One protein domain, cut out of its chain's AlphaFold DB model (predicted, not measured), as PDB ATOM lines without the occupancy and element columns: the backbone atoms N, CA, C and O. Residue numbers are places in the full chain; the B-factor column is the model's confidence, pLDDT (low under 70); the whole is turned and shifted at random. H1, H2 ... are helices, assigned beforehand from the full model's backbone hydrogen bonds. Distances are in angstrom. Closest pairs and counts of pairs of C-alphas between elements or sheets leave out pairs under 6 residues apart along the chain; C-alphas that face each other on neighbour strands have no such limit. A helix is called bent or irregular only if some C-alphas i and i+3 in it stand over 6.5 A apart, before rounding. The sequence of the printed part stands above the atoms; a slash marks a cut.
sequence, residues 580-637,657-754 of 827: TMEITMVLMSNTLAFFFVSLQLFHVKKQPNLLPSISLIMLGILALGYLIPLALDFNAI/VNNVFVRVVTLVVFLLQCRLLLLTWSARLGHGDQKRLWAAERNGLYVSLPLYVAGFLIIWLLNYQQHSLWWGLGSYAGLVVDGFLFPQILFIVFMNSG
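Overview. This is residues 580 to 637 and 657 to 754 of the 827 residues of an uncharacterized protein of Vitis vinifera (UniProt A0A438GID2). Look for a folded row of helices: H3 sits in the middle, with H5 and then H1 on one side of it, and on the other side the consecutive helices H7 and H8, covered by the long H6. Short H2 lies near one end of H5, while H4, four residues, touches no helix. The printed part has 156 residues with eight named helices, H1 to H8 in chain order, and no named strand; its class is all helix. It is only just compact, close to loose, with a radius of gyration of the C-alphas of 17.5 A and spans of 51 by 38 by 25 A.

Arrangement. Start at H5, residues 657 to 685, which touches H1, residues 580 to 606, the same way at a shallow tilt of 29 degrees; the closest C-alphas, of Phe 594 and Val 669, are 5.3 A apart. H5 also touches the hub, H3, residues 616 to 632, opposite ways at a shallow tilt of 26 degrees, with C-alphas 626 and 670 closest at 5.8 A. H3 has a kink of 26 degrees near residue 626. H1 and H3 are apart. With residues 679 to 684 alone, H5 touches H2, residues 608 to 613, about perpendicular at 85 degrees, with C-alphas 611 and 680 closest at 5.4 A. H2 is irregular: C-alphas 609 and 612 are 7.0 A apart. With residues 621 to 625 alone, H3 touches H7, residues 725 to 738, at a steep tilt of 41 degrees; C-alphas 625 and 737 are closest at 5.7 A. H3 and H8, residues 741 to 754, touch only at their ends, with C-alphas 618 and 743 closest at 5.6 A. H6, residues 690 to 718, touches H8 at a tilt of 37 degrees, only just steep, with C-alphas 696 and 750 closest at 5.0 A; it touches H7 at a steep tilt of 45 degrees, with C-alphas 712 and 732 closest at 6.7 A. H4, residues 634 to 637, meets H3 only through their link. The helix packing is mostly crossed, with helices that touch standing mostly at more than a shallow tilt to each other: leaving out H3 and H8, which touch only at their ends, 2 of the 7 pairs of helices that touch are at a shallow tilt. Every O i to N i+4 pair is within hydrogen-bond range in H1, H5 and H7; the counts are 11 of 13 in H3, 23 of 25 in H6, 9 of 10 in H8 and 0 of 2 in H2, which has 2 of 3 O i to N i+3 pairs within range, and H4 is too short for an O i to N i+4 pair.

Along the chain. Find C-alpha 580 at (-20.689, 108.595, -77.484); from there H1 runs 39.4 A to Lys 606. H5 begins at C-alpha 657, (-34.578, 107.142, -73.312), and is 42.5 A long; H6 is 41.8 A, H3 24.3 A, H8 21.3 A and H7 20.8 A. H8 ends at C-alpha 754, (-3.585, 91.708, -33.870).

Size, cuts and confidence. The two C-alphas farthest apart, of Lys 606 and Gln 721, are 53.2 A apart. Residues 638 to 656 are not printed, and C-alphas 637 and 657 are 14.3 A apart across this cut. Of the links printed whole, H6 to H7 is short and the others are tight. The mean pLDDT of the printed part is 71.6, with 56 residues under 70, among them 580 to 588, 629 to 637 and 718 to 731.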
ATOM      1  N   THR A 580     -20.238 109.980 -77.254       44.62
ATOM      2  CA  THR A 580     -20.689 108.595 -77.484       44.62
ATOM      3  C   THR A 580     -19.818 107.589 -76.724       44.62
ATOM      4  O   THR A 580     -20.348 106.631 -76.164       44.62
ATOM      5  N   MET A 581     -18.501 107.814 -76.640       49.78
ATOM      6  CA  MET A 581     -17.582 106.992 -75.844       49.78
ATOM      7  C   MET A 581     -17.834 107.132 -74.343       49.78
ATOM      8  O   MET A 581     -17.866 106.123 -73.644       49.78
ATOM      9  N   GLU A 582     -18.076 108.347 -73.851       54.88
ATOM     10  CA  GLU A 582     -18.382 108.607 -72.442       54.88
ATOM     11  C   GLU A 582     -19.682 107.907 -72.015       54.88
ATOM     12  O   GLU A 582     -19.697 107.154 -71.040       54.88
ATOM     13  N   ILE A 583     -20.750 108.032 -72.813       56.19
ATOM     14  CA  ILE A 583     -22.024 107.336 -72.563       56.19
ATOM     15  C   ILE A 583     -21.842 105.812 -72.620       56.19
ATOM     16  O   ILE A 583     -22.391 105.088 -71.785       56.19
ATOM     17  N   THR A 584     -21.056 105.307 -73.574       59.31
ATOM     18  CA  THR A 584     -20.794 103.865 -73.709       59.31
ATOM     19  C   THR A 584     -19.975 103.334 -72.529       59.31
ATOM     20  O   THR A 584     -20.303 102.278 -71.990       59.31
ATOM     21  N   MET A 585     -18.967 104.078 -72.064       62.00
ATOM     22  CA  MET A 585     -18.159 103.736 -70.889       62.00
ATOM     23  C   MET A 585     -19.011 103.690 -69.616       62.00
ATOM     24  O   MET A 585     -18.917 102.728 -68.853       62.00
ATOM     25  N   VAL A 586     -19.891 104.675 -69.410       63.59
ATOM     26  CA  VAL A 586     -20.822 104.699 -68.270       63.59
ATOM     27  C   VAL A 586     -21.781 103.507 -68.319       63.59
ATOM     28  O   VAL A 586     -22.018 102.859 -67.296       63.59
ATOM     29  N   LEU A 587     -22.301 103.164 -69.501       62.84
ATOM     30  CA  LEU A 587     -23.203 102.025 -69.674       62.84
ATOM     31  C   LEU A 587     -22.498 100.685 -69.406       62.84
ATOM     32  O   LEU A 587     -23.044  99.833 -68.698       62.84
ATOM     33  N   MET A 588     -21.277 100.502 -69.917       67.38
ATOM     34  CA  MET A 588     -20.486  99.296 -69.653       67.38
ATOM     35  C   MET A 588     -20.099  99.183 -68.172       67.38
ATOM     36  O   MET A 588     -20.275  98.115 -67.586       67.38
ATOM     37  N   SER A 589     -19.657 100.277 -67.544       70.88
ATOM     38  CA  SER A 589     -19.281 100.310 -66.123       70.88
ATOM     39  C   SER A 589     -20.459  99.967 -65.203       70.88
ATOM     40  O   SER A 589     -20.347  99.080 -64.354       70.88
ATOM     41  N   ASN A 590     -21.636 100.560 -65.433       67.88
ATOM     42  CA  ASN A 590     -22.844 100.252 -64.658       67.88
ATOM     43  C   ASN A 590     -23.308  98.796 -64.826       67.88
ATOM     44  O   ASN A 590     -23.762  98.168 -63.866       67.88
ATOM     45  N   THR A 591     -23.172  98.234 -66.030       73.12
ATOM     46  CA  THR A 591     -23.548  96.838 -66.299       73.12
ATOM     47  C   THR A 591     -22.596  95.860 -65.599       73.12
ATOM     48  O   THR A 591     -23.042  94.875 -65.004       73.12
ATOM     49  N   LEU A 592     -21.290  96.148 -65.601       76.06
ATOM     50  CA  LEU A 592     -20.297  95.369 -64.857       76.06
ATOM     51  C   LEU A 592     -20.514  95.476 -63.342       76.06
ATOM     52  O   LEU A 592     -20.472  94.457 -62.651       76.06
ATOM     53  N   ALA A 593     -20.814  96.670 -62.827       75.94
ATOM     54  CA  ALA A 593     -21.125  96.879 -61.414       75.94
ATOM     55  C   ALA A 593     -22.323  96.030 -60.959       75.94
ATOM     56  O   ALA A 593     -22.238  95.329 -59.948       75.94
ATOM     57  N   PHE A 594     -23.407  96.003 -61.743       80.88
ATOM     58  CA  PHE A 594     -24.559  95.137 -61.477       80.88
ATOM     59  C   PHE A 594     -24.162  93.659 -61.365       80.88
ATOM     60  O   PHE A 594     -24.587  92.963 -60.437       80.88
ATOM     61  N   PHE A 595     -23.321  93.185 -62.285       77.69
ATOM     62  CA  PHE A 595     -22.857  91.802 -62.302       77.69
ATOM     63  C   PHE A 595     -21.998  91.464 -61.073       77.69
ATOM     64  O   PHE A 595     -22.268  90.472 -60.392       77.69
ATOM     65  N   PHE A 596     -21.012  92.301 -60.734       76.00
ATOM     66  CA  PHE A 596     -20.118  92.052 -59.601       76.00
ATOM     67  C   PHE A 596     -20.826  92.138 -58.246       76.00
ATOM     68  O   PHE A 596     -20.622  91.256 -57.412       76.00
ATOM     69  N   VAL A 597     -21.708  93.120 -58.031       77.88
ATOM     70  CA  VAL A 597     -22.486  93.226 -56.780       77.88
ATOM     71  C   VAL A 597     -23.434  92.030 -56.631       77.88
ATOM     72  O   VAL A 597     -23.561  91.457 -55.547       77.88
ATOM     73  N   SER A 598     -24.045  91.574 -57.730       77.06
ATOM     74  CA  SER A 598     -24.892  90.373 -57.734       77.06
ATOM     75  C   SER A 598     -24.102  89.102 -57.401       77.06
ATOM     76  O   SER A 598     -24.561  88.278 -56.605       77.06
ATOM     77  N   LEU A 599     -22.894  88.951 -57.959       75.94
ATOM     78  CA  LEU A 599     -21.989  87.846 -57.634       75.94
ATOM     79  C   LEU A 599     -21.528  87.885 -56.176       75.94
ATOM     80  O   LEU A 599     -21.534  86.845 -55.514       75.94
ATOM     81  N   GLN A 600     -21.174  89.061 -55.656       76.69
ATOM     82  CA  GLN A 600     -20.799  89.238 -54.252       76.69
ATOM     83  C   GLN A 600     -21.945  88.819 -53.329       76.69
ATOM     84  O   GLN A 600     -21.730  88.028 -52.413       76.69
ATOM     85  N   LEU A 601     -23.177  89.248 -53.617       76.44
ATOM     86  CA  LEU A 601     -24.361  88.872 -52.842       76.44
ATOM     87  C   LEU A 601     -24.644  87.358 -52.899       76.44
ATOM     88  O   LEU A 601     -25.031  86.751 -51.897       76.44
ATOM     89  N   PHE A 602     -24.419  86.722 -54.054       75.06
ATOM     90  CA  PHE A 602     -24.550  85.272 -54.209       75.06
ATOM     91  C   PHE A 602     -23.474  84.503 -53.427       75.06
ATOM     92  O   PHE A 602     -23.780  83.514 -52.758       75.06
ATOM     93  N   HIS A 603     -22.226  84.975 -53.461       70.44
ATOM     94  CA  HIS A 603     -21.110  84.372 -52.731       70.44
ATOM     95  C   HIS A 603     -21.309  84.468 -51.213       70.44
ATOM     96  O   HIS A 603     -21.184  83.477 -50.495       70.44
ATOM     97  N   VAL A 604     -21.725  85.643 -50.743       72.31
ATOM     98  CA  VAL A 604     -22.113  85.952 -49.357       72.31
ATOM     99  C   VAL A 604     -23.225  85.021 -48.862       72.31
ATOM    100  O   VAL A 604     -23.167  84.532 -47.736       72.31
ATOM    101  N   LYS A 605     -24.206  84.693 -49.714       71.25
ATOM    102  CA  LYS A 605     -25.276  83.738 -49.377       71.25
ATOM    103  C   LYS A 605     -24.772  82.293 -49.241       71.25
ATOM    104  O   LYS A 605     -25.368  81.514 -48.502       71.25
ATOM    105  N   LYS A 606     -23.702  81.925 -49.953       73.88
ATOM    106  CA  LYS A 606     -23.108  80.577 -49.929       73.88
ATOM    107  C   LYS A 606     -22.087  80.400 -48.797       73.88
ATOM    108  O   LYS A 606     -21.924  79.285 -48.312       73.88
ATOM    109  N   GLN A 607     -21.414  81.473 -48.381       67.75
ATOM    110  CA  GLN A 607     -20.398  81.471 -47.323       67.75
ATOM    111  C   GLN A 607     -20.605  82.653 -46.352       67.75
ATOM    112  O   GLN A 607     -19.947  83.687 -46.488       67.75
ATOM    113  N   PRO A 608     -21.484  82.512 -45.338       65.25
ATOM    114  CA  PRO A 608     -21.812  83.603 -44.414       65.25
ATOM    115  C   PRO A 608     -20.632  84.034 -43.521       65.25
ATOM    116  O   PRO A 608     -20.598  85.160 -43.035       65.25
ATOM    117  N   ASN A 609     -19.626  83.172 -43.351       66.00
ATOM    118  CA  ASN A 609     -18.448  83.449 -42.524       66.00
ATOM    119  C   ASN A 609     -17.518  84.522 -43.119       66.00
ATOM    120  O   ASN A 609     -16.648  85.022 -42.417       66.00
ATOM    121  N   LEU A 610     -17.691  84.882 -44.396       66.12
ATOM    122  CA  LEU A 610     -16.864  85.879 -45.083       66.12
ATOM    123  C   LEU A 610     -17.444  87.302 -45.037       66.12
ATOM    124  O   LEU A 610     -16.748  88.241 -45.417       66.12
ATOM    125  N   LEU A 611     -18.689  87.491 -44.571       66.50
ATOM    126  CA  LEU A 611     -19.301  88.828 -44.474       66.50
ATOM    127  C   LEU A 611     -18.547  89.793 -43.548       66.50
ATOM    128  O   LEU A 611     -18.406  90.957 -43.928       66.50
ATOM    129  N   PRO A 612     -18.079  89.383 -42.351       68.38
ATOM    130  CA  PRO A 612     -17.422  90.311 -41.434       68.38
ATOM    131  C   PRO A 612     -16.120  90.893 -42.002       68.38
ATOM    132  O   PRO A 612     -15.726  91.986 -41.604       68.38
ATOM    133  N   SER A 613     -15.496  90.218 -42.972       68.31
ATOM    134  CA  SER A 613     -14.211  90.588 -43.578       68.31
ATOM    135  C   SER A 613     -14.297  91.690 -44.652       68.31
ATOM    136  O   SER A 613     -13.270  92.110 -45.187       68.31
ATOM    137  N   ILE A 614     -15.502  92.166 -44.986       78.44
ATOM    138  CA  ILE A 614     -15.721  93.242 -45.965       78.44
ATOM    139  C   ILE A 614     -15.810  94.585 -45.237       78.44
ATOM    140  O   ILE A 614     -16.648  94.726 -44.349       78.44
ATOM    141  N   SER A 615     -14.987  95.567 -45.617       82.81
ATOM    142  CA  SER A 615     -14.945  96.888 -44.986       82.81
ATOM    143  C   SER A 615     -16.250  97.658 -45.190       82.81
ATOM    144  O   SER A 615     -16.714  97.847 -46.318       82.81
ATOM    145  N   LEU A 616     -16.814  98.156 -44.089       84.94
ATOM    146  CA  LEU A 616     -18.003  99.009 -44.102       84.94
ATOM    147  C   LEU A 616     -17.706 100.380 -44.720       84.94
ATOM    148  O   LEU A 616     -18.576 100.945 -45.379       84.94
ATOM    149  N   ILE A 617     -16.485 100.897 -44.548       83.81
ATOM    150  CA  ILE A 617     -16.065 102.194 -45.101       83.81
ATOM    151  C   ILE A 617     -16.029 102.126 -46.630       83.81
ATOM    152  O   ILE A 617     -16.582 102.994 -47.300       83.81
ATOM    153  N   MET A 618     -15.454 101.058 -47.187       87.56
ATOM    154  CA  MET A 618     -15.412 100.824 -48.634       87.56
ATOM    155  C   MET A 618     -16.818 100.670 -49.237       87.56
ATOM    156  O   MET A 618     -17.140 101.322 -50.231       87.56
ATOM    157  N   LEU A 619     -17.692  99.878 -48.602       86.12
ATOM    158  CA  LEU A 619     -19.087  99.742 -49.040       86.12
ATOM    159  C   LEU A 619     -19.862 101.067 -48.940       86.12
ATOM    160  O   LEU A 619     -20.700 101.342 -49.801       86.12
ATOM    161  N   GLY A 620     -19.569 101.887 -47.928       86.25
ATOM    162  CA  GLY A 620     -20.144 103.220 -47.748       86.25
ATOM    163  C   GLY A 620     -19.721 104.210 -48.837       86.25
ATOM    164  O   GLY A 620     -20.576 104.900 -49.387       86.25
ATOM    165  N   ILE A 621     -18.435 104.236 -49.205       84.75
ATOM    166  CA  ILE A 621     -17.919 105.080 -50.299       84.75
ATOM    167  C   ILE A 621     -18.567 104.698 -51.634       84.75
ATOM    168  O   ILE A 621     -19.031 105.574 -52.358       84.75
ATOM    169  N   LEU A 622     -18.682 103.400 -51.933       85.44
ATOM    170  CA  LEU A 622     -19.361 102.924 -53.144       85.44
ATOM    171  C   LEU A 622     -20.853 103.296 -53.164       85.44
ATOM    172  O   LEU A 622     -21.371 103.714 -54.197       85.44
ATOM    173  N   ALA A 623     -21.552 103.184 -52.029       86.06
ATOM    174  CA  ALA A 623     -22.957 103.579 -51.934       86.06
ATOM    175  C   ALA A 623     -23.148 105.089 -52.167       86.06
ATOM    176  O   ALA A 623     -24.064 105.483 -52.887       86.06
ATOM    177  N   LEU A 624     -22.260 105.924 -51.617       83.44
ATOM    178  CA  LEU A 624     -22.227 107.364 -51.888       83.44
ATOM    179  C   LEU A 624     -21.914 107.653 -53.364       83.44
ATOM    180  O   LEU A 624     -22.573 108.496 -53.966       83.44
ATOM    181  N   GLY A 625     -20.988 106.907 -53.970       80.06
ATOM    182  CA  GLY A 625     -20.634 107.027 -55.385       80.06
ATOM    183  C   GLY A 625     -21.805 106.807 -56.342       80.06
ATOM    184  O   GLY A 625     -21.945 107.544 -57.313       80.06
ATOM    185  N   TYR A 626     -22.693 105.855 -56.046       81.44
ATOM    186  CA  TYR A 626     -23.918 105.648 -56.832       81.44
ATOM    187  C   TYR A 626     -25.049 106.627 -56.477       81.44
ATOM    188  O   TYR A 626     -25.927 106.873 -57.305       81.44
ATOM    189  N   LEU A 627     -25.036 107.208 -55.272       81.44
ATOM    190  CA  LEU A 627     -26.027 108.190 -54.828       81.44
ATOM    191  C   LEU A 627     -25.825 109.564 -55.483       81.44
ATOM    192  O   LEU A 627     -26.806 110.228 -55.806       81.44
ATOM    193  N   ILE A 628     -24.577 109.995 -55.688       73.19
ATOM    194  CA  ILE A 628     -24.250 111.334 -56.209       73.19
ATOM    195  C   ILE A 628     -24.850 111.579 -57.613       73.19
ATOM    196  O   ILE A 628     -25.576 112.567 -57.761       73.19
ATOM    197  N   PRO A 629     -24.670 110.692 -58.617       65.44
ATOM    198  CA  PRO A 629     -25.324 110.829 -59.923       65.44
ATOM    199  C   PRO A 629     -26.854 110.786 -59.838       65.44
ATOM    200  O   PRO A 629     -27.540 111.451 -60.607       65.44
ATOM    201  N   LEU A 630     -27.401 110.022 -58.886       68.31
ATOM    202  CA  LEU A 630     -28.843 109.922 -58.682       68.31
ATOM    203  C   LEU A 630     -29.422 111.209 -58.066       68.31
ATOM    204  O   LEU A 630     -30.541 111.579 -58.398       68.31
ATOM    205  N   ALA A 631     -28.674 111.898 -57.195       65.94
ATOM    206  CA  ALA A 631     -29.115 113.085 -56.460       65.94
ATOM    207  C   ALA A 631     -28.986 114.398 -57.253       65.94
ATOM    208  O   ALA A 631     -29.885 115.239 -57.188       65.94
ATOM    209  N   LEU A 632     -27.895 114.579 -58.007       57.72
ATOM    210  CA  LEU A 632     -27.610 115.825 -58.738       57.72
ATOM    211  C   LEU A 632     -28.630 116.126 -59.853       57.72
ATOM    212  O   LEU A 632     -28.846 117.285 -60.197       57.72
ATOM    213  N   ASP A 633     -29.320 115.103 -60.356       55.28
ATOM    214  CA  ASP A 633     -30.263 115.212 -61.471       55.28
ATOM    215  C   ASP A 633     -31.735 115.421 -61.066       55.28
ATOM    216  O   ASP A 633     -32.579 115.690 -61.925       55.28
ATOM    217  N   PHE A 634     -32.086 115.349 -59.774       49.06
ATOM    218  CA  PHE A 634     -33.463 115.633 -59.331       49.06
ATOM    219  C   PHE A 634     -33.836 117.115 -59.492       49.06
ATOM    220  O   PHE A 634     -34.992 117.420 -59.801       49.06
ATOM    221  N   ASN A 635     -32.866 118.032 -59.380       38.72
ATOM    222  CA  ASN A 635     -33.093 119.468 -59.590       38.72
ATOM    223  C   ASN A 635     -33.473 119.808 -61.042       38.72
ATOM    224  O   ASN A 635     -34.212 120.763 -61.256       38.72
ATOM    225  N   ALA A 636     -33.049 119.009 -62.027       43.31
ATOM    226  CA  ALA A 636     -33.375 119.221 -63.440       43.31
ATOM    227  C   ALA A 636     -34.766 118.688 -63.841       43.31
ATOM    228  O   ALA A 636     -35.302 119.066 -64.880       43.31
ATOM    229  N   ILE A 637     -35.358 117.797 -63.034       44.00
ATOM    230  CA  ILE A 637     -36.668 117.182 -63.311       44.00
ATOM    231  C   ILE A 637     -37.793 117.896 -62.548       44.00
ATOM    232  O   ILE A 637     -38.912 117.965 -63.051       44.00
ATOM    233  N   VAL A 657     -34.331 108.543 -73.723       47.22
ATOM    234  CA  VAL A 657     -34.578 107.142 -73.312       47.22
ATOM    235  C   VAL A 657     -33.327 106.503 -72.703       47.22
ATOM    236  O   VAL A 657     -33.422 105.864 -71.655       47.22
ATOM    237  N   ASN A 658     -32.148 106.733 -73.291       49.59
ATOM    238  CA  ASN A 658     -30.891 106.197 -72.755       49.59
ATOM    239  C   ASN A 658     -30.563 106.761 -71.367       49.59
ATOM    240  O   ASN A 658     -30.111 106.013 -70.503       49.59
ATOM    241  N   ASN A 659     -30.858 108.040 -71.116       56.47
ATOM    242  CA  ASN A 659     -30.651 108.641 -69.798       56.47
ATOM    243  C   ASN A 659     -31.565 108.001 -68.730       56.47
ATOM    244  O   ASN A 659     -31.126 107.686 -67.627       56.47
ATOM    245  N   VAL A 660     -32.825 107.699 -69.075       61.03
ATOM    246  CA  VAL A 660     -33.748 106.988 -68.169       61.03
ATOM    247  C   VAL A 660     -33.284 105.553 -67.905       61.03
ATOM    248  O   VAL A 660     -33.285 105.122 -66.753       61.03
ATOM    249  N   PHE A 661     -32.848 104.818 -68.934       63.66
ATOM    250  CA  PHE A 661     -32.377 103.439 -68.776       63.66
ATOM    251  C   PHE A 661     -31.144 103.349 -67.868       63.66
ATOM    252  O   PHE A 661     -31.136 102.555 -66.927       63.66
ATOM    253  N   VAL A 662     -30.137 104.203 -68.092       65.81
ATOM    254  CA  VAL A 662     -28.928 104.256 -67.253       65.81
ATOM    255  C   VAL A 662     -29.294 104.543 -65.794       65.81
ATOM    256  O   VAL A 662     -28.822 103.837 -64.908       65.81
ATOM    257  N   ARG A 663     -30.212 105.484 -65.532       70.69
ATOM    258  CA  ARG A 663     -30.671 105.820 -64.171       70.69
ATOM    259  C   ARG A 663     -31.393 104.669 -63.475       70.69
ATOM    260  O   ARG A 663     -31.167 104.444 -62.288       70.69
ATOM    261  N   VAL A 664     -32.233 103.917 -64.191       71.75
ATOM    262  CA  VAL A 664     -32.899 102.724 -63.636       71.75
ATOM    263  C   VAL A 664     -31.866 101.657 -63.275       71.75
ATOM    264  O   VAL A 664     -31.940 101.080 -62.191       71.75
ATOM    265  N   VAL A 665     -30.869 101.426 -64.134       74.81
ATOM    266  CA  VAL A 665     -29.791 100.467 -63.856       74.81
ATOM    267  C   VAL A 665     -28.955 100.918 -62.654       74.81
ATOM    268  O   VAL A 665     -28.753 100.123 -61.736       74.81
ATOM    269  N   THR A 666     -28.540 102.186 -62.583       78.00
ATOM    270  CA  THR A 666     -27.789 102.730 -61.436       78.00
ATOM    271  C   THR A 666     -28.594 102.661 -60.134       78.00
ATOM    272  O   THR A 666     -28.036 102.300 -59.099       78.00
ATOM    273  N   LEU A 667     -29.910 102.904 -60.169       81.94
ATOM    274  CA  LEU A 667     -30.792 102.734 -59.008       81.94
ATOM    275  C   LEU A 667     -30.823 101.277 -58.526       81.94
ATOM    276  O   LEU A 667     -30.727 101.019 -57.326       81.94
ATOM    277  N   VAL A 668     -30.928 100.309 -59.442       82.31
ATOM    278  CA  VAL A 668     -30.903  98.878 -59.097       82.31
ATOM    279  C   VAL A 668     -29.559  98.491 -58.473       82.31
ATOM    280  O   VAL A 668     -29.542  97.808 -57.449       82.31
ATOM    281  N   VAL A 669     -28.442  98.959 -59.039       83.25
ATOM    282  CA  VAL A 669     -27.093  98.740 -58.485       83.25
ATOM    283  C   VAL A 669     -26.977  99.337 -57.081       83.25
ATOM    284  O   VAL A 669     -26.547  98.645 -56.160       83.25
ATOM    285  N   PHE A 670     -27.439 100.573 -56.884       86.25
ATOM    286  CA  PHE A 670     -27.458 101.237 -55.580       86.25
ATOM    287  C   PHE A 670     -28.265 100.448 -54.537       86.25
ATOM    288  O   PHE A 670     -27.794 100.232 -53.421       86.25
ATOM    289  N   LEU A 671     -29.453  99.949 -54.892       84.38
ATOM    290  CA  LEU A 671     -30.281  99.147 -53.984       84.38
ATOM    291  C   LEU A 671     -29.616  97.812 -53.614       84.38
ATOM    292  O   LEU A 671     -29.671  97.394 -52.455       84.38
ATOM    293  N   LEU A 672     -28.964  97.149 -54.575       84.12
ATOM    294  CA  LEU A 672     -28.192  95.930 -54.319       84.12
ATOM    295  C   LEU A 672     -26.987  96.208 -53.409       84.12
ATOM    296  O   LEU A 672     -26.730  95.430 -52.486       84.12
ATOM    297  N   GLN A 673     -26.307  97.339 -53.608       86.88
ATOM    298  CA  GLN A 673     -25.176  97.771 -52.789       86.88
ATOM    299  C   GLN A 673     -25.603  98.099 -51.352       86.88
ATOM    300  O   GLN A 673     -24.985  97.629 -50.396       86.88
ATOM    301  N   CYS A 674     -26.716  98.815 -51.175       83.25
ATOM    302  CA  CYS A 674     -27.314  99.074 -49.865       83.25
ATOM    303  C   CYS A 674     -27.721  97.775 -49.157       83.25
ATOM    304  O   CYS A 674     -27.514  97.630 -47.953       83.25
ATOM    305  N   ARG A 675     -28.247  96.788 -49.893       85.56
ATOM    306  CA  ARG A 675     -28.561  95.470 -49.327       85.56
ATOM    307  C   ARG A 675     -27.308  94.746 -48.834       85.56
ATOM    308  O   ARG A 675     -27.348  94.148 -47.762       85.56
ATOM    309  N   LEU A 676     -26.207  94.799 -49.583       83.38
ATOM    310  CA  LEU A 676     -24.926  94.216 -49.173       83.38
ATOM    311  C   LEU A 676     -24.364  94.913 -47.920       83.38
ATOM    312  O   LEU A 676     -23.915  94.241 -46.990       83.38
ATOM    313  N   LEU A 677     -24.463  96.244 -47.856       85.69
ATOM    314  CA  LEU A 677     -24.085  97.044 -46.687       85.69
ATOM    315  C   LEU A 677     -24.917  96.677 -45.444       85.69
ATOM    316  O   LEU A 677     -24.368  96.458 -44.368       85.69
ATOM    317  N   LEU A 678     -26.238  96.535 -45.583       82.88
ATOM    318  CA  LEU A 678     -27.118  96.148 -44.472       82.88
ATOM    319  C   LEU A 678     -26.828  94.726 -43.966       82.88
ATOM    320  O   LEU A 678     -26.817  94.486 -42.758       82.88
ATOM    321  N   LEU A 679     -26.553  93.783 -44.873       82.19
ATOM    322  CA  LEU A 679     -26.214  92.405 -44.509       82.19
ATOM    323  C   LEU A 679     -24.874  92.324 -43.769       82.19
ATOM    324  O   LEU A 679     -24.786  91.661 -42.735       82.19
ATOM    325  N   THR A 680     -23.849  93.024 -44.261       82.19
ATOM    326  CA  THR A 680     -22.520  93.076 -43.622       82.19
ATOM    327  C   THR A 680     -22.576  93.763 -42.259       82.19
ATOM    328  O   THR A 680     -22.001  93.251 -41.297       82.19
ATOM    329  N   TRP A 681     -23.354  94.841 -42.133       82.62
ATOM    330  CA  TRP A 681     -23.645  95.486 -40.854       82.62
ATOM    331  C   TRP A 681     -24.295  94.519 -39.852       82.62
ATOM    332  O   TRP A 681     -23.802  94.362 -38.733       82.62
ATOM    333  N   SER A 682     -25.351  93.802 -40.260       82.06
ATOM    334  CA  SER A 682     -26.039  92.843 -39.380       82.06
ATOM    335  C   SER A 682     -25.160  91.659 -38.968       82.06
ATOM    336  O   SER A 682     -25.211  91.228 -37.819       82.06
ATOM    337  N   ALA A 683     -24.311  91.162 -39.872       77.56
ATOM    338  CA  ALA A 683     -23.428  90.035 -39.590       77.56
ATOM    339  C   ALA A 683     -22.352  90.395 -38.556       77.56
ATOM    340  O   ALA A 683     -21.971  89.558 -37.741       77.56
ATOM    341  N   ARG A 684     -21.889  91.651 -38.550       76.06
ATOM    342  CA  ARG A 684     -20.891  92.151 -37.592       76.06
ATOM    343  C   ARG A 684     -21.458  92.427 -36.200       76.06
ATOM    344  O   ARG A 684     -20.718  92.318 -35.229       76.06
ATOM    345  N   LEU A 685     -22.750  92.750 -36.093       74.50
ATOM    346  CA  LEU A 685     -23.441  92.939 -34.809       74.50
ATOM    347  C   LEU A 685     -23.575  91.641 -33.996       74.50
ATOM    348  O   LEU A 685     -23.704  91.705 -32.780       74.50
ATOM    349  N   GLY A 686     -23.547  90.478 -34.655       65.88
ATOM    350  CA  GLY A 686     -23.653  89.163 -34.015       65.88
ATOM    351  C   GLY A 686     -22.340  88.376 -33.920       65.88
ATOM    352  O   GLY A 686     -22.383  87.192 -33.596       65.88
ATOM    353  N   HIS A 687     -21.189  88.976 -34.251       68.69
ATOM    354  CA  HIS A 687     -19.907  88.267 -34.357       68.69
ATOM    355  C   HIS A 687     -19.052  88.400 -33.085       68.69
ATOM    356  O   HIS A 687     -18.922  89.491 -32.534       68.69
ATOM    357  N   GLY A 688     -18.417  87.305 -32.650       66.81
ATOM    358  CA  GLY A 688     -17.643  87.249 -31.398       66.81
ATOM    359  C   GLY A 688     -16.484  88.256 -31.308       66.81
ATOM    360  O   GLY A 688     -16.217  88.780 -30.230       66.81
ATOM    361  N   ASP A 689     -15.874  88.615 -32.445       68.06
ATOM    362  CA  ASP A 689     -14.742  89.555 -32.540       68.06
ATOM    363  C   ASP A 689     -15.146  91.010 -32.854       68.06
ATOM    364  O   ASP A 689     -14.350  91.799 -33.373       68.06
ATOM    365  N   GLN A 690     -16.383  91.411 -32.535       75.00
ATOM    366  CA  GLN A 690     -16.922  92.743 -32.845       75.00
ATOM    367  C   GLN A 690     -15.986  93.895 -32.422       75.00
ATOM    368  O   GLN A 690     -15.803  94.846 -33.180       75.00
ATOM    369  N   LYS A 691     -15.338  93.812 -31.250       74.06
ATOM    370  CA  LYS A 691     -14.409  94.858 -30.775       74.06
ATOM    371  C   LYS A 691     -13.166  95.007 -31.667       74.06
ATOM    372  O   LYS A 691     -12.752  96.136 -31.925       74.06
ATOM    373  N   ARG A 692     -12.598  93.897 -32.160       72.44
ATOM    374  CA  ARG A 692     -11.419  93.879 -33.054       72.44
ATOM    375  C   ARG A 692     -11.783  94.416 -34.440       72.44
ATOM    376  O   ARG A 692     -11.080  95.276 -34.962       72.44
ATOM    377  N   LEU A 693     -12.933  93.998 -34.975       74.00
ATOM    378  CA  LEU A 693     -13.476  94.473 -36.256       74.00
ATOM    379  C   LEU A 693     -13.711  95.993 -36.262       74.00
ATOM    380  O   LEU A 693     -13.292  96.686 -37.187       74.00
ATOM    381  N   TRP A 694     -14.337  96.529 -35.210       78.00
ATOM    382  CA  TRP A 694     -14.575  97.970 -35.082       78.00
ATOM    383  C   TRP A 694     -13.287  98.774 -34.867       78.00
ATOM    384  O   TRP A 694     -13.184  99.896 -35.362       78.00
ATOM    385  N   ALA A 695     -12.292  98.215 -34.172       75.94
ATOM    386  CA  ALA A 695     -10.987  98.853 -34.017       75.94
ATOM    387  C   ALA A 695     -10.231  98.950 -35.353       75.94
ATOM    388  O   ALA A 695      -9.675 100.006 -35.655       75.94
ATOM    389  N   ALA A 696     -10.265  97.894 -36.172       75.56
ATOM    390  CA  ALA A 696      -9.641  97.879 -37.493       75.56
ATOM    391  C   ALA A 696     -10.285  98.890 -38.458       75.56
ATOM    392  O   ALA A 696      -9.568  99.635 -39.122       75.56
ATOM    393  N   GLU A 697     -11.620  98.986 -38.488       83.25
ATOM    394  CA  GLU A 697     -12.317 100.021 -39.274       83.25
ATOM    395  C   GLU A 697     -11.981 101.425 -38.783       83.25
ATOM    396  O   GLU A 697     -11.702 102.311 -39.584       83.25
ATOM    397  N   ARG A 698     -11.965 101.643 -37.464       82.50
ATOM    398  CA  ARG A 698     -11.647 102.954 -36.894       82.50
ATOM    399  C   ARG A 698     -10.227 103.392 -37.259       82.50
ATOM    400  O   ARG A 698     -10.026 104.539 -37.637       82.50
ATOM    401  N   ASN A 699      -9.259 102.482 -37.184       77.25
ATOM    402  CA  ASN A 699      -7.877 102.756 -37.576       77.25
ATOM    403  C   ASN A 699      -7.755 102.974 -39.094       77.25
ATOM    404  O   ASN A 699      -7.078 103.906 -39.524       77.25
ATOM    405  N   GLY A 700      -8.478 102.194 -39.905       76.50
ATOM    406  CA  GLY A 700      -8.582 102.414 -41.349       76.50
ATOM    407  C   GLY A 700      -9.187 103.778 -41.699       76.50
ATOM    408  O   GLY A 700      -8.685 104.463 -42.590       76.50
ATOM    409  N   LEU A 701     -10.206 104.225 -40.959       82.31
ATOM    410  CA  LEU A 701     -10.818 105.544 -41.125       82.31
ATOM    411  C   LEU A 701      -9.845 106.666 -40.756       82.31
ATOM    412  O   LEU A 701      -9.735 107.637 -41.498       82.31
ATOM    413  N   TYR A 702      -9.109 106.525 -39.648       79.62
ATOM    414  CA  TYR A 702      -8.128 107.524 -39.215       79.62
ATOM    415  C   TYR A 702      -7.005 107.743 -40.230       79.62
ATOM    416  O   TYR A 702      -6.505 108.857 -40.336       79.62
ATOM    417  N   VAL A 703      -6.623 106.709 -40.983       79.62
ATOM    418  CA  VAL A 703      -5.597 106.819 -42.031       79.62
ATOM    419  C   VAL A 703      -6.183 107.321 -43.353       79.62
ATOM    420  O   VAL A 703      -5.562 108.133 -44.035       79.62
ATOM    421  N   SER A 704      -7.380 106.869 -43.728       81.25
ATOM    422  CA  SER A 704      -7.985 107.225 -45.018       81.25
ATOM    423  C   SER A 704      -8.611 108.620 -45.050       81.25
ATOM    424  O   SER A 704      -8.479 109.319 -46.053       81.25
ATOM    425  N   LEU A 705      -9.238 109.066 -43.959       83.25
ATOM    426  CA  LEU A 705      -9.937 110.353 -43.906       83.25
ATOM    427  C   LEU A 705      -9.011 111.560 -44.167       83.25
ATOM    428  O   LEU A 705      -9.365 112.375 -45.020       83.25
ATOM    429  N   PRO A 706      -7.826 111.695 -43.531       81.69
ATOM    430  CA  PRO A 706      -6.928 112.820 -43.796       81.69
ATOM    431  C   PRO A 706      -6.403 112.825 -45.230       81.69
ATOM    432  O   PRO A 706      -6.199 113.891 -45.798       81.69
ATOM    433  N   LEU A 707      -6.205 111.645 -45.821       81.81
ATOM    434  CA  LEU A 707      -5.667 111.495 -47.171       81.81
ATOM    435  C   LEU A 707      -6.684 111.940 -48.227       81.81
ATOM    436  O   LEU A 707      -6.339 112.690 -49.140       81.81
ATOM    437  N   TYR A 708      -7.957 111.570 -48.047       82.81
ATOM    438  CA  TYR A 708      -9.038 112.118 -48.859       82.81
ATOM    439  C   TYR A 708      -9.155 113.639 -48.650       82.81
ATOM    440  O   TYR A 708      -9.063 114.388 -49.621       82.81
ATOM    441  N   VAL A 709      -9.234 114.134 -47.409       84.44
ATOM    442  CA  VAL A 709      -9.343 115.584 -47.132       84.44
ATOM    443  C   VAL A 709      -8.174 116.384 -47.726       84.44
ATOM    444  O   VAL A 709      -8.402 117.431 -48.327       84.44
ATOM    445  N   ALA A 710      -6.941 115.885 -47.637       81.38
ATOM    446  CA  ALA A 710      -5.777 116.507 -48.264       81.38
ATOM    447  C   ALA A 710      -5.905 116.546 -49.794       81.38
ATOM    448  O   ALA A 710      -5.658 117.587 -50.396       81.38
ATOM    449  N   GLY A 711      -6.361 115.456 -50.422       79.06
ATOM    450  CA  GLY A 711      -6.639 115.423 -51.861       79.06
ATOM    451  C   GLY A 711      -7.687 116.455 -52.290       79.06
ATOM    452  O   GLY A 711      -7.500 117.141 -53.295       79.06
ATOM    453  N   PHE A 712      -8.749 116.630 -51.495       79.38
ATOM    454  CA  PHE A 712      -9.761 117.661 -51.740       79.38
ATOM    455  C   PHE A 712      -9.164 119.069 -51.639       79.38
ATOM    456  O   PHE A 712      -9.386 119.895 -52.520       79.38
ATOM    457  N   LEU A 713      -8.368 119.333 -50.598       77.31
ATOM    458  CA  LEU A 713      -7.719 120.628 -50.387       77.31
ATOM    459  C   LEU A 713      -6.716 120.967 -51.496       77.31
ATOM    460  O   LEU A 713      -6.666 122.117 -51.918       77.31
ATOM    461  N   ILE A 714      -5.961 119.989 -52.006       78.44
ATOM    462  CA  ILE A 714      -5.029 120.183 -53.127       78.44
ATOM    463  C   ILE A 714      -5.791 120.578 -54.394       78.44
ATOM    464  O   ILE A 714      -5.449 121.573 -55.026       78.44
ATOM    465  N   ILE A 715      -6.853 119.847 -54.748       72.38
ATOM    466  CA  ILE A 715      -7.666 120.161 -55.934       72.38
ATOM    467  C   ILE A 715      -8.361 121.516 -55.774       72.38
ATOM    468  O   ILE A 715      -8.419 122.293 -56.724       72.38
ATOM    469  N   TRP A 716      -8.840 121.837 -54.573       70.00
ATOM    470  CA  TRP A 716      -9.457 123.127 -54.274       70.00
ATOM    471  C   TRP A 716      -8.467 124.297 -54.391       70.00
ATOM    472  O   TRP A 716      -8.800 125.317 -54.991       70.00
ATOM    473  N   LEU A 717      -7.238 124.133 -53.890       71.94
ATOM    474  CA  LEU A 717      -6.170 125.132 -54.003       71.94
ATOM    475  C   LEU A 717      -5.704 125.326 -55.451       71.94
ATOM    476  O   LEU A 717      -5.472 126.460 -55.864       71.94
ATOM    477  N   LEU A 718      -5.607 124.247 -56.234       69.38
ATOM    478  CA  LEU A 718      -5.219 124.309 -57.648       69.38
ATOM    479  C   LEU A 718      -6.282 124.978 -58.536       69.38
ATOM    480  O   LEU A 718      -5.948 125.441 -59.622       69.38
ATOM    481  N   ASN A 719      -7.541 125.045 -58.091       63.09
ATOM    482  CA  ASN A 719      -8.677 125.486 -58.908       63.09
ATOM    483  C   ASN A 719      -9.381 126.751 -58.368       63.09
ATOM    484  O   ASN A 719     -10.547 127.001 -58.675       63.09
ATOM    485  N   TYR A 720      -8.680 127.567 -57.568       53.50
ATOM    486  CA  TYR A 720      -9.240 128.724 -56.847       53.50
ATOM    487  C   TYR A 720      -9.805 129.835 -57.757       53.50
ATOM    488  O   TYR A 720     -10.603 130.652 -57.302       53.50
ATOM    489  N   GLN A 721      -9.414 129.887 -59.037       47.38
ATOM    490  CA  GLN A 721      -9.606 131.088 -59.855       47.38
ATOM    491  C   GLN A 721     -10.738 131.031 -60.896       47.38
ATOM    492  O   GLN A 721     -10.994 132.063 -61.512       47.38
ATOM    493  N   GLN A 722     -11.447 129.905 -61.106       48.19
ATOM    494  CA  GLN A 722     -12.351 129.850 -62.273       48.19
ATOM    495  C   GLN A 722     -13.655 129.040 -62.201       48.19
ATOM    496  O   GLN A 722     -14.452 129.156 -63.130       48.19
ATOM    497  N   HIS A 723     -13.963 128.292 -61.137       49.31
ATOM    498  CA  HIS A 723     -15.210 127.511 -61.102       49.31
ATOM    499  C   HIS A 723     -15.928 127.537 -59.752       49.31
ATOM    500  O   HIS A 723     -15.320 127.635 -58.689       49.31
ATOM    501  N   SER A 724     -17.261 127.450 -59.798       52.72
ATOM    502  CA  SER A 724     -18.102 127.364 -58.605       52.72
ATOM    503  C   SER A 724     -17.792 126.090 -57.803       52.72
ATOM    504  O   SER A 724     -17.527 125.031 -58.376       52.72
ATOM    505  N   LEU A 725     -17.869 126.182 -56.466       53.88
ATOM    506  CA  LEU A 725     -17.610 125.089 -55.502       53.88
ATOM    507  C   LEU A 725     -18.262 123.742 -55.880       53.88
ATOM    508  O   LEU A 725     -17.731 122.680 -55.565       53.88
ATOM    509  N   TRP A 726     -19.400 123.786 -56.575       52.06
ATOM    510  CA  TRP A 726     -20.184 122.619 -56.975       52.06
ATOM    511  C   TRP A 726     -19.524 121.750 -58.057       52.06
ATOM    512  O   TRP A 726     -19.617 120.527 -57.981       52.06
ATOM    513  N   TRP A 727     -18.815 122.339 -59.026       49.44
ATOM    514  CA  TRP A 727     -18.143 121.570 -60.084       49.44
ATOM    515  C   TRP A 727     -16.894 120.844 -59.568       49.44
ATOM    516  O   TRP A 727     -16.645 119.694 -59.936       49.44
ATOM    517  N   GLY A 728     -16.155 121.474 -58.648       55.75
ATOM    518  CA  GLY A 728     -15.013 120.849 -57.971       55.75
ATOM    519  C   GLY A 728     -15.416 119.637 -57.124       55.75
ATOM    520  O   GLY A 728     -14.703 118.635 -57.111       55.75
ATOM    521  N   LEU A 729     -16.594 119.683 -56.485       60.50
ATOM    522  CA  LEU A 729     -17.148 118.545 -55.742       60.50
ATOM    523  C   LEU A 729     -17.455 117.340 -56.647       60.50
ATOM    524  O   LEU A 729     -17.188 116.209 -56.250       60.50
ATOM    525  N   GLY A 730     -17.996 117.571 -57.850       60.16
ATOM    526  CA  GLY A 730     -18.365 116.502 -58.786       60.16
ATOM    527  C   GLY A 730     -17.161 115.724 -59.324       60.16
ATOM    528  O   GLY A 730     -17.163 114.495 -59.311       60.16
ATOM    529  N   SER A 731     -16.102 116.430 -59.734       63.75
ATOM    530  CA  SER A 731     -14.866 115.801 -60.225       63.75
ATOM    531  C   SER A 731     -14.113 115.057 -59.114       63.75
ATOM    532  O   SER A 731     -13.670 113.924 -59.311       63.75
ATOM    533  N   TYR A 732     -14.033 115.646 -57.916       70.25
ATOM    534  CA  TYR A 732     -13.389 115.010 -56.769       70.25
ATOM    535  C   TYR A 732     -14.152 113.771 -56.272       70.25
ATOM    536  O   TYR A 732     -13.536 112.775 -55.899       70.25
ATOM    537  N   ALA A 733     -15.488 113.791 -56.317       68.06
ATOM    538  CA  ALA A 733     -16.303 112.636 -55.952       68.06
ATOM    539  C   ALA A 733     -15.994 111.400 -56.815       68.06
ATOM    540  O   ALA A 733     -15.916 110.300 -56.273       68.06
ATOM    541  N   GLY A 734     -15.758 111.577 -58.121       70.25
ATOM    542  CA  GLY A 734     -15.324 110.489 -59.007       70.25
ATOM    543  C   GLY A 734     -13.994 109.871 -58.562       70.25
ATOM    544  O   GLY A 734     -13.904 108.660 -58.383       70.25
ATOM    545  N   LEU A 735     -13.004 110.713 -58.247       69.75
ATOM    546  CA  LEU A 735     -11.687 110.271 -57.770       69.75
ATOM    547  C   LEU A 735     -11.763 109.491 -56.441       69.75
ATOM    548  O   LEU A 735     -11.046 108.511 -56.242       69.75
ATOM    549  N   VAL A 736     -12.642 109.906 -55.522       75.94
ATOM    550  CA  VAL A 736     -12.867 109.194 -54.250       75.94
ATOM    551  C   VAL A 736     -13.474 107.810 -54.492       75.94
ATOM    552  O   VAL A 736     -13.097 106.851 -53.815       75.94
ATOM    553  N   VAL A 737     -14.380 107.691 -55.467       75.75
ATOM    554  CA  VAL A 737     -14.989 106.412 -55.856       75.75
ATOM    555  C   VAL A 737     -13.963 105.492 -56.514       75.75
ATOM    556  O   VAL A 737     -13.946 104.312 -56.181       75.75
ATOM    557  N   ASP A 738     -13.055 106.006 -57.344       75.38
ATOM    558  CA  ASP A 738     -11.983 105.207 -57.959       75.38
ATOM    559  C   ASP A 738     -11.009 104.627 -56.912       75.38
ATOM    560  O   ASP A 738     -10.477 103.526 -57.067       75.38
ATOM    561  N   GLY A 739     -10.834 105.324 -55.784       73.31
ATOM    562  CA  GLY A 739     -10.012 104.901 -54.648       73.31
ATOM    563  C   GLY A 739     -10.680 103.940 -53.655       73.31
ATOM    564  O   GLY A 739     -10.140 103.747 -52.562       73.31
ATOM    565  N   PHE A 740     -11.836 103.337 -53.972       79.81
ATOM    566  CA  PHE A 740     -12.639 102.567 -53.004       79.81
ATOM    567  C   PHE A 740     -11.919 101.360 -52.374       79.81
ATOM    568  O   PHE A 740     -12.277 100.936 -51.274       79.81
ATOM    569  N   LEU A 741     -10.903 100.793 -53.036       78.19
ATOM    570  CA  LEU A 741     -10.150  99.638 -52.527       78.19
ATOM    571  C   LEU A 741      -9.221  99.988 -51.356       78.19
ATOM    572  O   LEU A 741      -8.871  99.109 -50.568       78.19
ATOM    573  N   PHE A 742      -8.828 101.252 -51.209       78.12
ATOM    574  CA  PHE A 742      -7.841 101.664 -50.213       78.12
ATOM    575  C   PHE A 742      -8.301 101.407 -48.758       78.12
ATOM    576  O   PHE A 742      -7.565 100.749 -48.013       78.12
ATOM    577  N   PRO A 743      -9.535 101.771 -48.350       78.94
ATOM    578  CA  PRO A 743     -10.076 101.394 -47.042       78.94
ATOM    579  C   PRO A 743     -10.178  99.879 -46.818       78.94
ATOM    580  O   PRO A 743      -9.975  99.416 -45.698       78.94
ATOM    581  N   GLN A 744     -10.436  99.089 -47.870       80.19
ATOM    582  CA  GLN A 744     -10.491  97.624 -47.769       80.19
ATOM    583  C   GLN A 744      -9.118  97.025 -47.450       80.19
ATOM    584  O   GLN A 744      -9.022  96.112 -46.630       80.19
ATOM    585  N   ILE A 745      -8.055  97.534 -48.076       75.44
ATOM    586  CA  ILE A 745      -6.682  97.068 -47.845       75.44
ATOM    587  C   ILE A 745      -6.248  97.401 -46.416       75.44
ATOM    588  O   ILE A 745      -5.768  96.521 -45.703       75.44
ATOM    589  N   LEU A 746      -6.479  98.638 -45.966       74.44
ATOM    590  CA  LEU A 746      -6.175  99.052 -44.593       74.44
ATOM    591  C   LEU A 746      -6.934  98.213 -43.564       74.44
ATOM    592  O   LEU A 746      -6.347  97.768 -42.580       74.44
ATOM    593  N   PHE A 747      -8.217  97.945 -43.812       74.81
ATOM    594  CA  PHE A 747      -9.019  97.090 -42.946       74.81
ATOM    595  C   PHE A 747      -8.409  95.684 -42.805       74.81
ATOM    596  O   PHE A 747      -8.269  95.190 -41.688       74.81
ATOM    597  N   ILE A 748      -7.968  95.066 -43.907       74.25
ATOM    598  CA  ILE A 748      -7.305  93.750 -43.883       74.25
ATOM    599  C   ILE A 748      -5.972  93.805 -43.116       74.25
ATOM    600  O   ILE A 748      -5.689  92.917 -42.310       74.25
ATOM    601  N   VAL A 749      -5.164  94.850 -43.324       72.31
ATOM    602  CA  VAL A 749      -3.871  95.028 -42.638       72.31
ATOM    603  C   VAL A 749      -4.062  95.156 -41.125       72.31
ATOM    604  O   VAL A 749      -3.415  94.440 -40.359       72.31
ATOM    605  N   PHE A 750      -4.995  95.999 -40.675       72.44
ATOM    606  CA  PHE A 750      -5.268  96.164 -39.247       72.44
ATOM    607  C   PHE A 750      -5.889  94.912 -38.620       72.44
ATOM    608  O   PHE A 750      -5.575  94.592 -37.473       72.44
ATOM    609  N   MET A 751      -6.695  94.156 -39.372       67.25
ATOM    610  CA  MET A 751      -7.220  92.867 -38.915       67.25
ATOM    611  C   MET A 751      -6.107  91.840 -38.663       67.25
ATOM    612  O   MET A 751      -6.161  91.145 -37.647       67.25
ATOM    613  N   ASN A 752      -5.078  91.785 -39.516       65.12
ATOM    614  CA  ASN A 752      -3.953  90.847 -39.385       65.12
ATOM    615  C   ASN A 752      -2.896  91.279 -38.352       65.12
ATOM    616  O   ASN A 752      -2.157  90.441 -37.847       65.12
ATOM    617  N   SER A 753      -2.834  92.567 -37.994       55.75
ATOM    618  CA  SER A 753      -1.852  93.103 -37.033       55.75
ATOM    619  C   SER A 753      -2.091  92.723 -35.561       55.75
ATOM    620  O   SER A 753      -1.254  93.001 -34.709       55.75
ATOM    621  N   GLY A 754      -3.220  92.080 -35.243       48.78
ATOM    622  CA  GLY A 754      -3.585  91.708 -33.870       48.78
ATOM    623  C   GLY A 754      -2.816  90.525 -33.267       48.78
ATOM    624  O   GLY A 754      -2.984  90.281 -32.077       48.78
TER     625      GLY A 754